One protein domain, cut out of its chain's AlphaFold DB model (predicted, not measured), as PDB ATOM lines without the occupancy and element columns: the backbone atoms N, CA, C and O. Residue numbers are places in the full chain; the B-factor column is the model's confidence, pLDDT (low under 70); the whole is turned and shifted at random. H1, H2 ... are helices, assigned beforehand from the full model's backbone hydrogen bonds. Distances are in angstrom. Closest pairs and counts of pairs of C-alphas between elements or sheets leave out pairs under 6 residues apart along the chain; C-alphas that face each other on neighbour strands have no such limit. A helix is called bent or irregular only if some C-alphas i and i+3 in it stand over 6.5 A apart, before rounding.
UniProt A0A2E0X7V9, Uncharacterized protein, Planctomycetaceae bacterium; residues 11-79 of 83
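This is residues 11 to 79 of the 83 residues of an uncharacterized protein of Planctomycetaceae bacterium (UniProt A0A2E0X7V9). The printed part is an elongated bundle of three helices in which H2 and H3 fold back on each other as a close helical hairpin and the longer H1 runs beside them, its first turns sticking out past one end. H1 packs on H3 with residues 17 to 24 and comes near H2 without clearly touching it, and residues 11 to 16 of H1 stand free. There are 69 residues, with three named helices in the order H1, H2, H3 and no named strand, and the class is all helix. The whole is compact, with a radius of gyration of the C-alphas of 12.5 A, and its outline is a rod of 41 by 18 by 17 A.

H1, residues 11 to 33, H2, residues 39 to 57, and H3, residues 63 to 77, form an up and down bundle, a set of helices in which each runs against the one before it in the chain. H1 and H2 are close but not clearly touching, with the C-alphas of Trp 28 and Glu 49 the closest at 7.3 A. They run opposite ways at a shallow tilt of 24 degrees. H1 touches H3 with residues 17 to 24 alone, and the closest C-alphas are those of Lys 21 and Ile 63, 6.7 A apart. H1 and H3 run the same way at a shallow tilt of 28 degrees. H2 and H3 touch and form a helical hairpin, with the C-alphas of Val 52 and Ala 66 the closest at 4.5 A. They run opposite ways at a shallow tilt of 7 degrees. H2 has a kink of 33 degrees near residue 46 and is irregular, but only just: C-alphas 44 and 47 are 6.6 A apart. In H1 and H3 every O i to N i+4 pair is within hydrogen-bond range, and in H2 12 of 15 are.

H1 begins at C-alpha 11, at (351.106, 195.346, 256.267), and measures 32.8 A from first to last C-alpha. H2 begins at C-alpha 39, at (357.974, 207.686, 295.257), and measures 26.5 A. H3 measures 20.8 A and ends at C-alpha 77, at (355.458, 197.056, 290.523).

The two C-alphas farthest apart are those of Arg 11 and Thr 40, at 41.6 A. The printed part has no cut. The links from H1 to H2 and from H2 to H3 are both tight, with 5 residues each. The mean pLDDT of the printed part is 82.9, and residues 11 to 12 and 35 to 40 are under 70.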
ATOM      1  N   ARG A  11     352.210 194.582 255.650       62.56
ATOM      2  CA  ARG A  11     351.106 195.346 256.267       62.56
ATOM      3  C   ARG A  11     350.606 194.765 257.592       62.56
ATOM      4  O   ARG A  11     350.224 195.535 258.461       62.56
ATOM      5  N   ALA A  12     350.586 193.441 257.745       69.69
ATOM      6  CA  ALA A  12     350.161 192.798 258.987       69.69
ATOM      7  C   ALA A  12     351.229 192.958 260.080       69.69
ATOM      8  O   ALA A  12     350.888 193.286 261.209       69.69
ATOM      9  N   ALA A  13     352.511 192.825 259.720       70.38
ATOM     10  CA  ALA A  13     353.625 193.042 260.645       70.38
ATOM     11  C   ALA A  13     353.702 194.499 261.134       70.38
ATOM     12  O   ALA A  13     353.840 194.732 262.329       70.38
ATOM     13  N   ALA A  14     353.532 195.479 260.237       75.06
ATOM     14  CA  ALA A  14     353.501 196.891 260.621       75.06
ATOM     15  C   ALA A  14     352.314 197.222 261.547       75.06
ATOM     16  O   ALA A  14     352.465 197.979 262.502       75.06
ATOM     17  N   HIS A  15     351.143 196.624 261.301       77.12
ATOM     18  CA  HIS A  15     349.971 196.800 262.160       77.12
ATOM     19  C   HIS A  15     350.164 196.163 263.544       77.12
ATOM     20  O   HIS A  15     349.772 196.745 264.550       77.12
ATOM     21  N   GLU A  16     350.792 194.986 263.612       79.44
ATOM     22  CA  GLU A  16     351.119 194.316 264.876       79.44
ATOM     23  C   GLU A  16     352.156 195.111 265.685       79.44
ATOM     24  O   GLU A  16     351.975 195.319 266.883       79.44
ATOM     25  N   GLN A  17     353.192 195.643 265.028       79.56
ATOM     26  CA  GLN A  17     354.177 196.520 265.671       79.56
ATOM     27  C   GLN A  17     353.549 197.811 266.203       79.56
ATOM     28  O   GLN A  17     353.871 198.229 267.315       79.56
ATOM     29  N   GLN A  18     352.629 198.415 265.446       82.94
ATOM     30  CA  GLN A  18     351.909 199.604 265.892       82.94
ATOM     31  C   GLN A  18     351.016 199.298 267.103       82.94
ATOM     32  O   GLN A  18     351.086 200.011 268.098       82.94
ATOM     33  N   ALA A  19     350.259 198.197 267.071       87.00
ATOM     34  CA  ALA A  19     349.408 197.790 268.189       87.00
ATOM     35  C   ALA A  19     350.214 197.513 269.472       87.00
ATOM     36  O   ALA A  19     349.788 197.879 270.567       87.00
ATOM     37  N   LEU A  20     351.400 196.903 269.349       85.81
ATOM     38  CA  LEU A  20     352.307 196.689 270.481       85.81
ATOM     39  C   LEU A  20     352.843 198.009 271.043       85.81
ATOM     40  O   LEU A  20     352.910 198.172 272.260       85.81
ATOM     41  N   LYS A  21     353.198 198.956 270.170       87.31
ATOM     42  CA  LYS A  21     353.624 200.298 270.579       87.31
ATOM     43  C   LYS A  21     352.520 201.013 271.361       87.31
ATOM     44  O   LYS A  21     352.796 201.534 272.438       87.31
ATOM     45  N   ASP A  22     351.287 200.980 270.862       88.69
ATOM     46  CA  ASP A  22     350.141 201.604 271.530       88.69
ATOM     47  C   ASP A  22     349.866 200.961 272.900       88.69
ATOM     48  O   ASP A  22     349.620 201.673 273.871       88.69
ATOM     49  N   ALA A  23     349.997 199.635 273.017       89.31
ATOM     50  CA  ALA A  23     349.855 198.933 274.294       89.31
ATOM     51  C   ALA A  23     350.931 199.332 275.321       89.31
ATOM     52  O   ALA A  23     350.621 199.513 276.499       89.31
ATOM     53  N   ILE A  24     352.185 199.499 274.885       89.38
ATOM     54  CA  ILE A  24     353.278 199.970 275.749       89.38
ATOM     55  C   ILE A  24     352.987 201.395 276.232       89.38
ATOM     56  O   ILE A  24     353.057 201.659 277.429       89.38
ATOM     57  N   ILE A  25     352.619 202.302 275.323       88.62
ATOM     58  CA  ILE A  25     352.309 203.697 275.666       88.62
ATOM     59  C   ILE A  25     351.126 203.772 276.637       88.62
ATOM     60  O   ILE A  25     351.184 204.532 277.604       88.62
ATOM     61  N   ALA A  26     350.080 202.973 276.411       90.38
ATOM     62  CA  ALA A  26     348.914 202.917 277.285       90.38
ATOM     63  C   ALA A  26     349.290 202.491 278.711       90.38
ATOM     64  O   ALA A  26     348.874 203.151 279.658       90.38
ATOM     65  N   PHE A  27     350.132 201.461 278.863       89.06
ATOM     66  CA  PHE A  27     350.615 201.012 280.171       89.06
ATOM     67  C   PHE A  27     351.364 202.119 280.925       89.06
ATOM     68  O   PHE A  27     351.027 202.412 282.067       89.06
ATOM     69  N   TRP A  28     352.351 202.761 280.293       87.69
ATOM     70  CA  TRP A  28     353.135 203.819 280.946       87.69
ATOM     71  C   TRP A  28     352.293 205.067 281.244       87.69
ATOM     72  O   TRP A  28     352.479 205.703 282.277       87.69
ATOM     73  N   SER A  29     351.322 205.385 280.381       87.25
ATOM     74  CA  SER A  29     350.381 206.488 280.616       87.25
ATOM     75  C   SER A  29     349.457 206.205 281.801       87.25
ATOM     76  O   SER A  29     349.262 207.079 282.637       87.25
ATOM     77  N   GLU A  30     348.906 204.991 281.891       86.44
ATOM     78  CA  GLU A  30     348.069 204.567 283.017       86.44
ATOM     79  C   GLU A  30     348.871 204.556 284.320       86.44
ATOM     80  O   GLU A  30     348.426 205.114 285.319       86.44
ATOM     81  N   LEU A  31     350.094 204.024 284.283       83.25
ATOM     82  CA  LEU A  31     350.999 203.977 285.426       83.25
ATOM     83  C   LEU A  31     351.314 205.374 285.981       83.25
ATOM     84  O   LEU A  31     351.306 205.565 287.192       83.25
ATOM     85  N   ARG A  32     351.527 206.357 285.099       79.12
ATOM     86  CA  ARG A  32     351.792 207.756 285.470       79.12
ATOM     87  C   ARG A  32     350.560 208.487 286.008       79.12
ATOM     88  O   ARG A  32     350.693 209.458 286.742       79.12
ATOM     89  N   VAL A  33     349.359 208.055 285.619       79.75
ATOM     90  CA  VAL A  33     348.093 208.570 286.170       79.75
ATOM     91  C   VAL A  33     347.786 207.921 287.525       79.75
ATOM     92  O   VAL A  33     347.237 208.580 288.405       79.75
ATOM     93  N   SER A  34     348.174 206.660 287.720       71.81
ATOM     94  CA  SER A  34     348.053 205.899 288.971       71.81
ATOM     95  C   SER A  34     349.178 206.203 289.979       71.81
ATOM     96  O   SER A  34     349.691 205.293 290.627       71.81
ATOM     97  N   ASP A  35     349.512 207.485 290.161       59.22
ATOM     98  CA  ASP A  35     350.561 208.068 291.036       59.22
ATOM     99  C   ASP A  35     350.541 207.604 292.522       59.22
ATOM    100  O   ASP A  35     351.403 207.952 293.317       59.22
ATOM    101  N   ASP A  36     349.597 206.745 292.912       58.47
ATOM    102  CA  ASP A  36     349.450 206.137 294.243       58.47
ATOM    103  C   ASP A  36     350.493 205.034 294.549       58.47
ATOM    104  O   ASP A  36     350.531 204.487 295.649       58.47
ATOM    105  N   THR A  37     351.364 204.678 293.594       57.09
ATOM    106  CA  THR A  37     352.319 203.552 293.750       57.09
ATOM    107  C   THR A  37     353.575 203.907 294.579       57.09
ATOM    108  O   THR A  37     354.419 203.042 294.832       57.09
ATOM    109  N   GLY A  38     353.683 205.161 295.042       58.34
ATOM    110  CA  GLY A  38     354.740 205.665 295.928       58.34
ATOM    111  C   GLY A  38     356.043 206.070 295.220       58.34
ATOM    112  O   GLY A  38     356.462 205.438 294.249       58.34
ATOM    113  N   ASP A  39     356.709 207.102 295.755       60.22
ATOM    114  CA  ASP A  39     357.974 207.686 295.257       60.22
ATOM    115  C   ASP A  39     359.060 206.636 294.948       60.22
ATOM    116  O   ASP A  39     359.701 206.675 293.899       60.22
ATOM    117  N   THR A  40     359.232 205.640 295.824       60.81
ATOM    118  CA  THR A  40     360.309 204.639 295.731       60.81
ATOM    119  C   THR A  40     360.173 203.710 294.527       60.81
ATOM    120  O   THR A  40     361.172 203.240 293.982       60.81
ATOM    121  N   THR A  41     358.941 203.427 294.099       73.69
ATOM    122  CA  THR A  41     358.692 202.604 292.909       73.69
ATOM    123  C   THR A  41     358.994 203.419 291.653       73.69
ATOM    124  O   THR A  41     359.553 202.891 290.694       73.69
ATOM    125  N   TRP A  42     358.686 204.718 291.666       80.38
ATOM    126  CA  TRP A  42     358.894 205.590 290.515       80.38
ATOM    127  C   TRP A  42     360.376 205.873 290.236       80.38
ATOM    128  O   TRP A  42     360.779 205.816 289.076       80.38
ATOM    129  N   GLU A  43     361.214 206.038 291.267       81.38
ATOM    130  CA  GLU A  43     362.676 206.162 291.100       81.38
ATOM    131  C   GLU A  43     363.291 204.965 290.346       81.38
ATOM    132  O   GLU A  43     364.221 205.125 289.551       81.38
ATOM    133  N   ALA A  44     362.754 203.756 290.545       82.50
ATOM    134  CA  ALA A  44     363.194 202.554 289.832       82.50
ATOM    135  C   ALA A  44     362.590 202.425 288.418       82.50
ATOM    136  O   ALA A  44     363.172 201.767 287.548       82.50
ATOM    137  N   LEU A  45     361.425 203.033 288.178       85.94
ATOM    138  CA  LEU A  45     360.673 202.946 286.924       85.94
ATOM    139  C   LEU A  45     361.033 204.045 285.919       85.94
ATOM    140  O   LEU A  45     361.052 203.768 284.721       85.94
ATOM    141  N   GLU A  46     361.377 205.248 286.374       87.25
ATOM    142  CA  GLU A  46     361.807 206.372 285.535       87.25
ATOM    143  C   GLU A  46     362.936 206.000 284.546       87.25
ATOM    144  O   GLU A  46     362.784 206.245 283.341       87.25
ATOM    145  N   PRO A  47     364.037 205.334 284.961       89.75
ATOM    146  CA  PRO A  47     365.077 204.929 284.016       89.75
ATOM    147  C   PRO A  47     364.605 203.853 283.024       89.75
ATOM    148  O   PRO A  47     365.195 203.703 281.949       89.75
ATOM    149  N   LEU A  48     363.562 203.084 283.353       90.06
ATOM    150  CA  LEU A  48     362.950 202.125 282.430       90.06
ATOM    151  C   LEU A  48     362.030 202.837 281.428       90.06
ATOM    152  O   LEU A  48     362.098 202.517 280.241       90.06
ATOM    153  N   GLU A  49     361.237 203.821 281.866       90.12
ATOM    154  CA  GLU A  49     360.390 204.654 280.996       90.12
ATOM    155  C   GLU A  49     361.243 205.386 279.949       90.12
ATOM    156  O   GLU A  49     360.917 205.375 278.756       90.12
ATOM    157  N   GLN A  50     362.379 205.964 280.362       91.06
ATOM    158  CA  GLN A  50     363.312 206.625 279.443       91.06
ATOM    159  C   GLN A  50     363.847 205.658 278.386       91.06
ATOM    160  O   GLN A  50     363.756 205.945 277.194       91.06
ATOM    161  N   GLN A  51     364.329 204.480 278.791       92.25
ATOM    162  CA  GLN A  51     364.847 203.485 277.846       92.25
ATOM    163  C   GLN A  51     363.761 202.946 276.904       92.25
ATOM    164  O   GLN A  51     364.032 202.696 275.726       92.25
ATOM    165  N   VAL A  52     362.526 202.780 277.388       91.06
ATOM    166  CA  VAL A  52     361.374 202.431 276.545       91.06
ATOM    167  C   VAL A  52     361.137 203.528 275.512       91.06
ATOM    168  O   VAL A  52     361.033 203.237 274.322       91.06
ATOM    169  N   THR A  53     361.116 204.786 275.944       90.06
ATOM    170  CA  THR A  53     360.908 205.948 275.073       90.06
ATOM    171  C   THR A  53     362.005 206.066 274.018       90.06
ATOM    172  O   THR A  53     361.703 206.254 272.839       90.06
ATOM    173  N   GLU A  54     363.271 205.886 274.393       92.06
ATOM    174  CA  GLU A  54     364.391 205.838 273.448       92.06
ATOM    175  C   GLU A  54     364.235 204.688 272.451       92.06
ATOM    176  O   GLU A  54     364.392 204.887 271.248       92.06
ATOM    177  N   SER A  55     363.869 203.495 272.927       90.69
ATOM    178  CA  SER A  55     363.665 202.317 272.077       90.69
ATOM    179  C   SER A  55     362.542 202.532 271.058       90.69
ATOM    180  O   SER A  55     362.670 202.123 269.904       90.69
ATOM    181  N   LEU A  56     361.463 203.212 271.458       86.88
ATOM    182  CA  LEU A  56     360.325 203.541 270.597       86.88
ATOM    183  C   LEU A  56     360.583 204.713 269.635       86.88
ATOM    184  O   LEU A  56     359.873 204.820 268.632       86.88
ATOM    185  N   ASN A  57     361.552 205.581 269.942       89.00
ATOM    186  CA  ASN A  57     361.969 206.709 269.100       89.00
ATOM    187  C   ASN A  57     363.088 206.356 268.105       89.00
ATOM    188  O   ASN A  57     363.396 207.165 267.231       89.00
ATOM    189  N   ARG A  58     363.704 205.172 268.215       87.94
ATOM    190  CA  ARG A  58     364.662 204.672 267.215       87.94
ATOM    191  C   ARG A  58     363.980 204.425 265.867       87.94
ATOM    192  O   ARG A  58     362.796 204.101 265.813       87.94
ATOM    193  N   ASP A  59     364.757 204.529 264.790       83.94
ATOM    194  CA  ASP A  59     364.340 204.156 263.436       83.94
ATOM    195  C   ASP A  59     365.248 203.025 262.904       83.94
ATOM    196  O   ASP A  59     366.432 203.269 262.647       83.94
ATOM    197  N   PRO A  60     364.746 201.779 262.782       80.56
ATOM    198  CA  PRO A  60     363.402 201.324 263.155       80.56
ATOM    199  C   PRO A  60     363.210 201.195 264.686       80.56
ATOM    200  O   PRO A  60     364.182 200.959 265.409       80.56
ATOM    201  N   PRO A  61     361.965 201.300 265.193       85.56
ATOM    202  CA  PRO A  61     361.680 201.218 266.623       85.56
ATOM    203  C   PRO A  61     361.912 199.805 267.166       85.56
ATOM    204  O   PRO A  61     361.456 198.812 266.590       85.56
ATOM    205  N   ASP A  62     362.570 199.715 268.320       90.25
ATOM    206  CA  ASP A  62     362.870 198.446 268.981       90.25
ATOM    207  C   ASP A  62     361.750 198.057 269.956       90.25
ATOM    208  O   ASP A  62     361.830 198.222 271.177       90.25
ATOM    209  N   ILE A  63     360.658 197.543 269.383       88.75
ATOM    210  CA  ILE A  63     359.475 197.103 270.139       88.75
ATOM    211  C   ILE A  63     359.811 195.939 271.084       88.75
ATOM    212  O   ILE A  63     359.238 195.835 272.170       88.75
ATOM    213  N   ALA A  64     360.743 195.063 270.697       88.25
ATOM    214  CA  ALA A  64     361.124 193.904 271.501       88.25
ATOM    215  C   ALA A  64     361.824 194.332 272.798       88.25
ATOM    216  O   ALA A  64     361.502 193.819 273.881       88.25
ATOM    217  N   LEU A  65     362.734 195.305 272.700       89.38
ATOM    218  CA  LEU A  65     363.395 195.897 273.855       89.38
ATOM    219  C   LEU A  65     362.400 196.674 274.725       89.38
ATOM    220  O   LEU A  65     362.320 196.420 275.928       89.38
ATOM    221  N   ALA A  66     361.576 197.531 274.115       90.75
ATOM    222  CA  ALA A  66     360.555 198.305 274.818       90.75
ATOM    223  C   ALA A  66     359.581 197.408 275.611       90.75
ATOM    224  O   ALA A  66     359.283 197.669 276.780       90.75
ATOM    225  N   MET A  67     359.137 196.293 275.023       89.69
ATOM    226  CA  MET A  67     358.265 195.334 275.704       89.69
ATOM    227  C   MET A  67     358.985 194.589 276.838       89.69
ATOM    228  O   MET A  67     358.383 194.319 277.877       89.69
ATOM    229  N   SER A  68     360.271 194.272 276.673       91.31
ATOM    230  CA  SER A  68     361.066 193.615 277.720       91.31
ATOM    231  C   SER A  68     361.269 194.522 278.936       91.31
ATOM    232  O   SER A  68     361.081 194.079 280.069       91.31
ATOM    233  N   LEU A  69     361.569 195.803 278.705       91.19
ATOM    234  CA  LEU A  69     361.675 196.822 279.753       91.19
ATOM    235  C   LEU A  69     360.333 197.045 280.459       91.19
ATOM    236  O   LEU A  69     360.278 197.079 281.684       91.19
ATOM    237  N   THR A  70     359.238 197.090 279.698       90.50
ATOM    238  CA  THR A  70     357.878 197.208 280.249       90.50
ATOM    239  C   THR A  70     357.517 196.005 281.130       90.50
ATOM    240  O   THR A  70     356.956 196.167 282.210       90.50
ATOM    241  N   ARG A  71     357.901 194.781 280.745       89.62
ATOM    242  CA  ARG A  71     357.731 193.594 281.606       89.62
ATOM    243  C   ARG A  71     358.583 193.656 282.869       89.62
ATOM    244  O   ARG A  71     358.144 193.174 283.911       89.62
ATOM    245  N   LYS A  72     359.791 194.222 282.792       89.00
ATOM    246  CA  LYS A  72     360.635 194.445 283.972       89.00
ATOM    247  C   LYS A  72     359.967 195.431 284.935       89.00
ATOM    248  O   LYS A  72     359.863 195.128 286.116       89.00
ATOM    249  N   ALA A  73     359.424 196.532 284.418       87.38
ATOM    250  CA  ALA A  73     358.623 197.479 285.190       87.38
ATOM    251  C   ALA A  73     357.420 196.804 285.874       87.38
ATOM    252  O   ALA A  73     357.232 196.958 287.075       87.38
ATOM    253  N   GLN A  74     356.663 195.971 285.152       86.19
ATOM    254  CA  GLN A  74     355.549 195.206 285.732       86.19
ATOM    255  C   GLN A  74     355.983 194.290 286.886       86.19
ATOM    256  O   GLN A  74     355.249 194.149 287.859       86.19
ATOM    257  N   ARG A  75     357.168 193.671 286.798       86.06
ATOM    258  CA  ARG A  75     357.710 192.839 287.885       86.06
ATOM    259  C   ARG A  75     358.108 193.659 289.105       86.06
ATOM    260  O   ARG A  75     357.822 193.222 290.214       86.06
ATOM    261  N   LEU A  76     358.713 194.828 288.893       83.38
ATOM    262  CA  LEU A  76     359.054 195.764 289.967       83.38
ATOM    263  C   LEU A  76     357.792 196.238 290.698       83.38
ATOM    264  O   LEU A  76     357.725 196.141 291.916       83.38
ATOM    265  N   ILE A  77     356.755 196.639 289.956       82.25
ATOM    266  CA  ILE A  77     355.458 197.056 290.523       82.25
ATOM    267  C   ILE A  77     354.793 195.911 291.296       82.25
ATOM    268  O   ILE A  77     354.214 196.124 292.355       82.25
ATOM    269  N   ALA A  78     354.885 194.683 290.785       82.56
ATOM    270  CA  ALA A  78     354.342 193.505 291.455       82.56
ATOM    271  C   ALA A  78     355.157 193.063 292.689       82.56
ATOM    272  O   ALA A  78     354.774 192.085 293.330       82.56
ATOM    273  N   GLY A  79     356.283 193.722 292.998       76.25
ATOM    274  CA  GLY A  79     357.199 193.308 294.066       76.25
ATOM    275  C   GLY A  79     357.837 191.936 293.817       76.25
ATOM    276  O   GLY A  79     358.201 191.243 294.759       76.25
TER     277      GLY A  79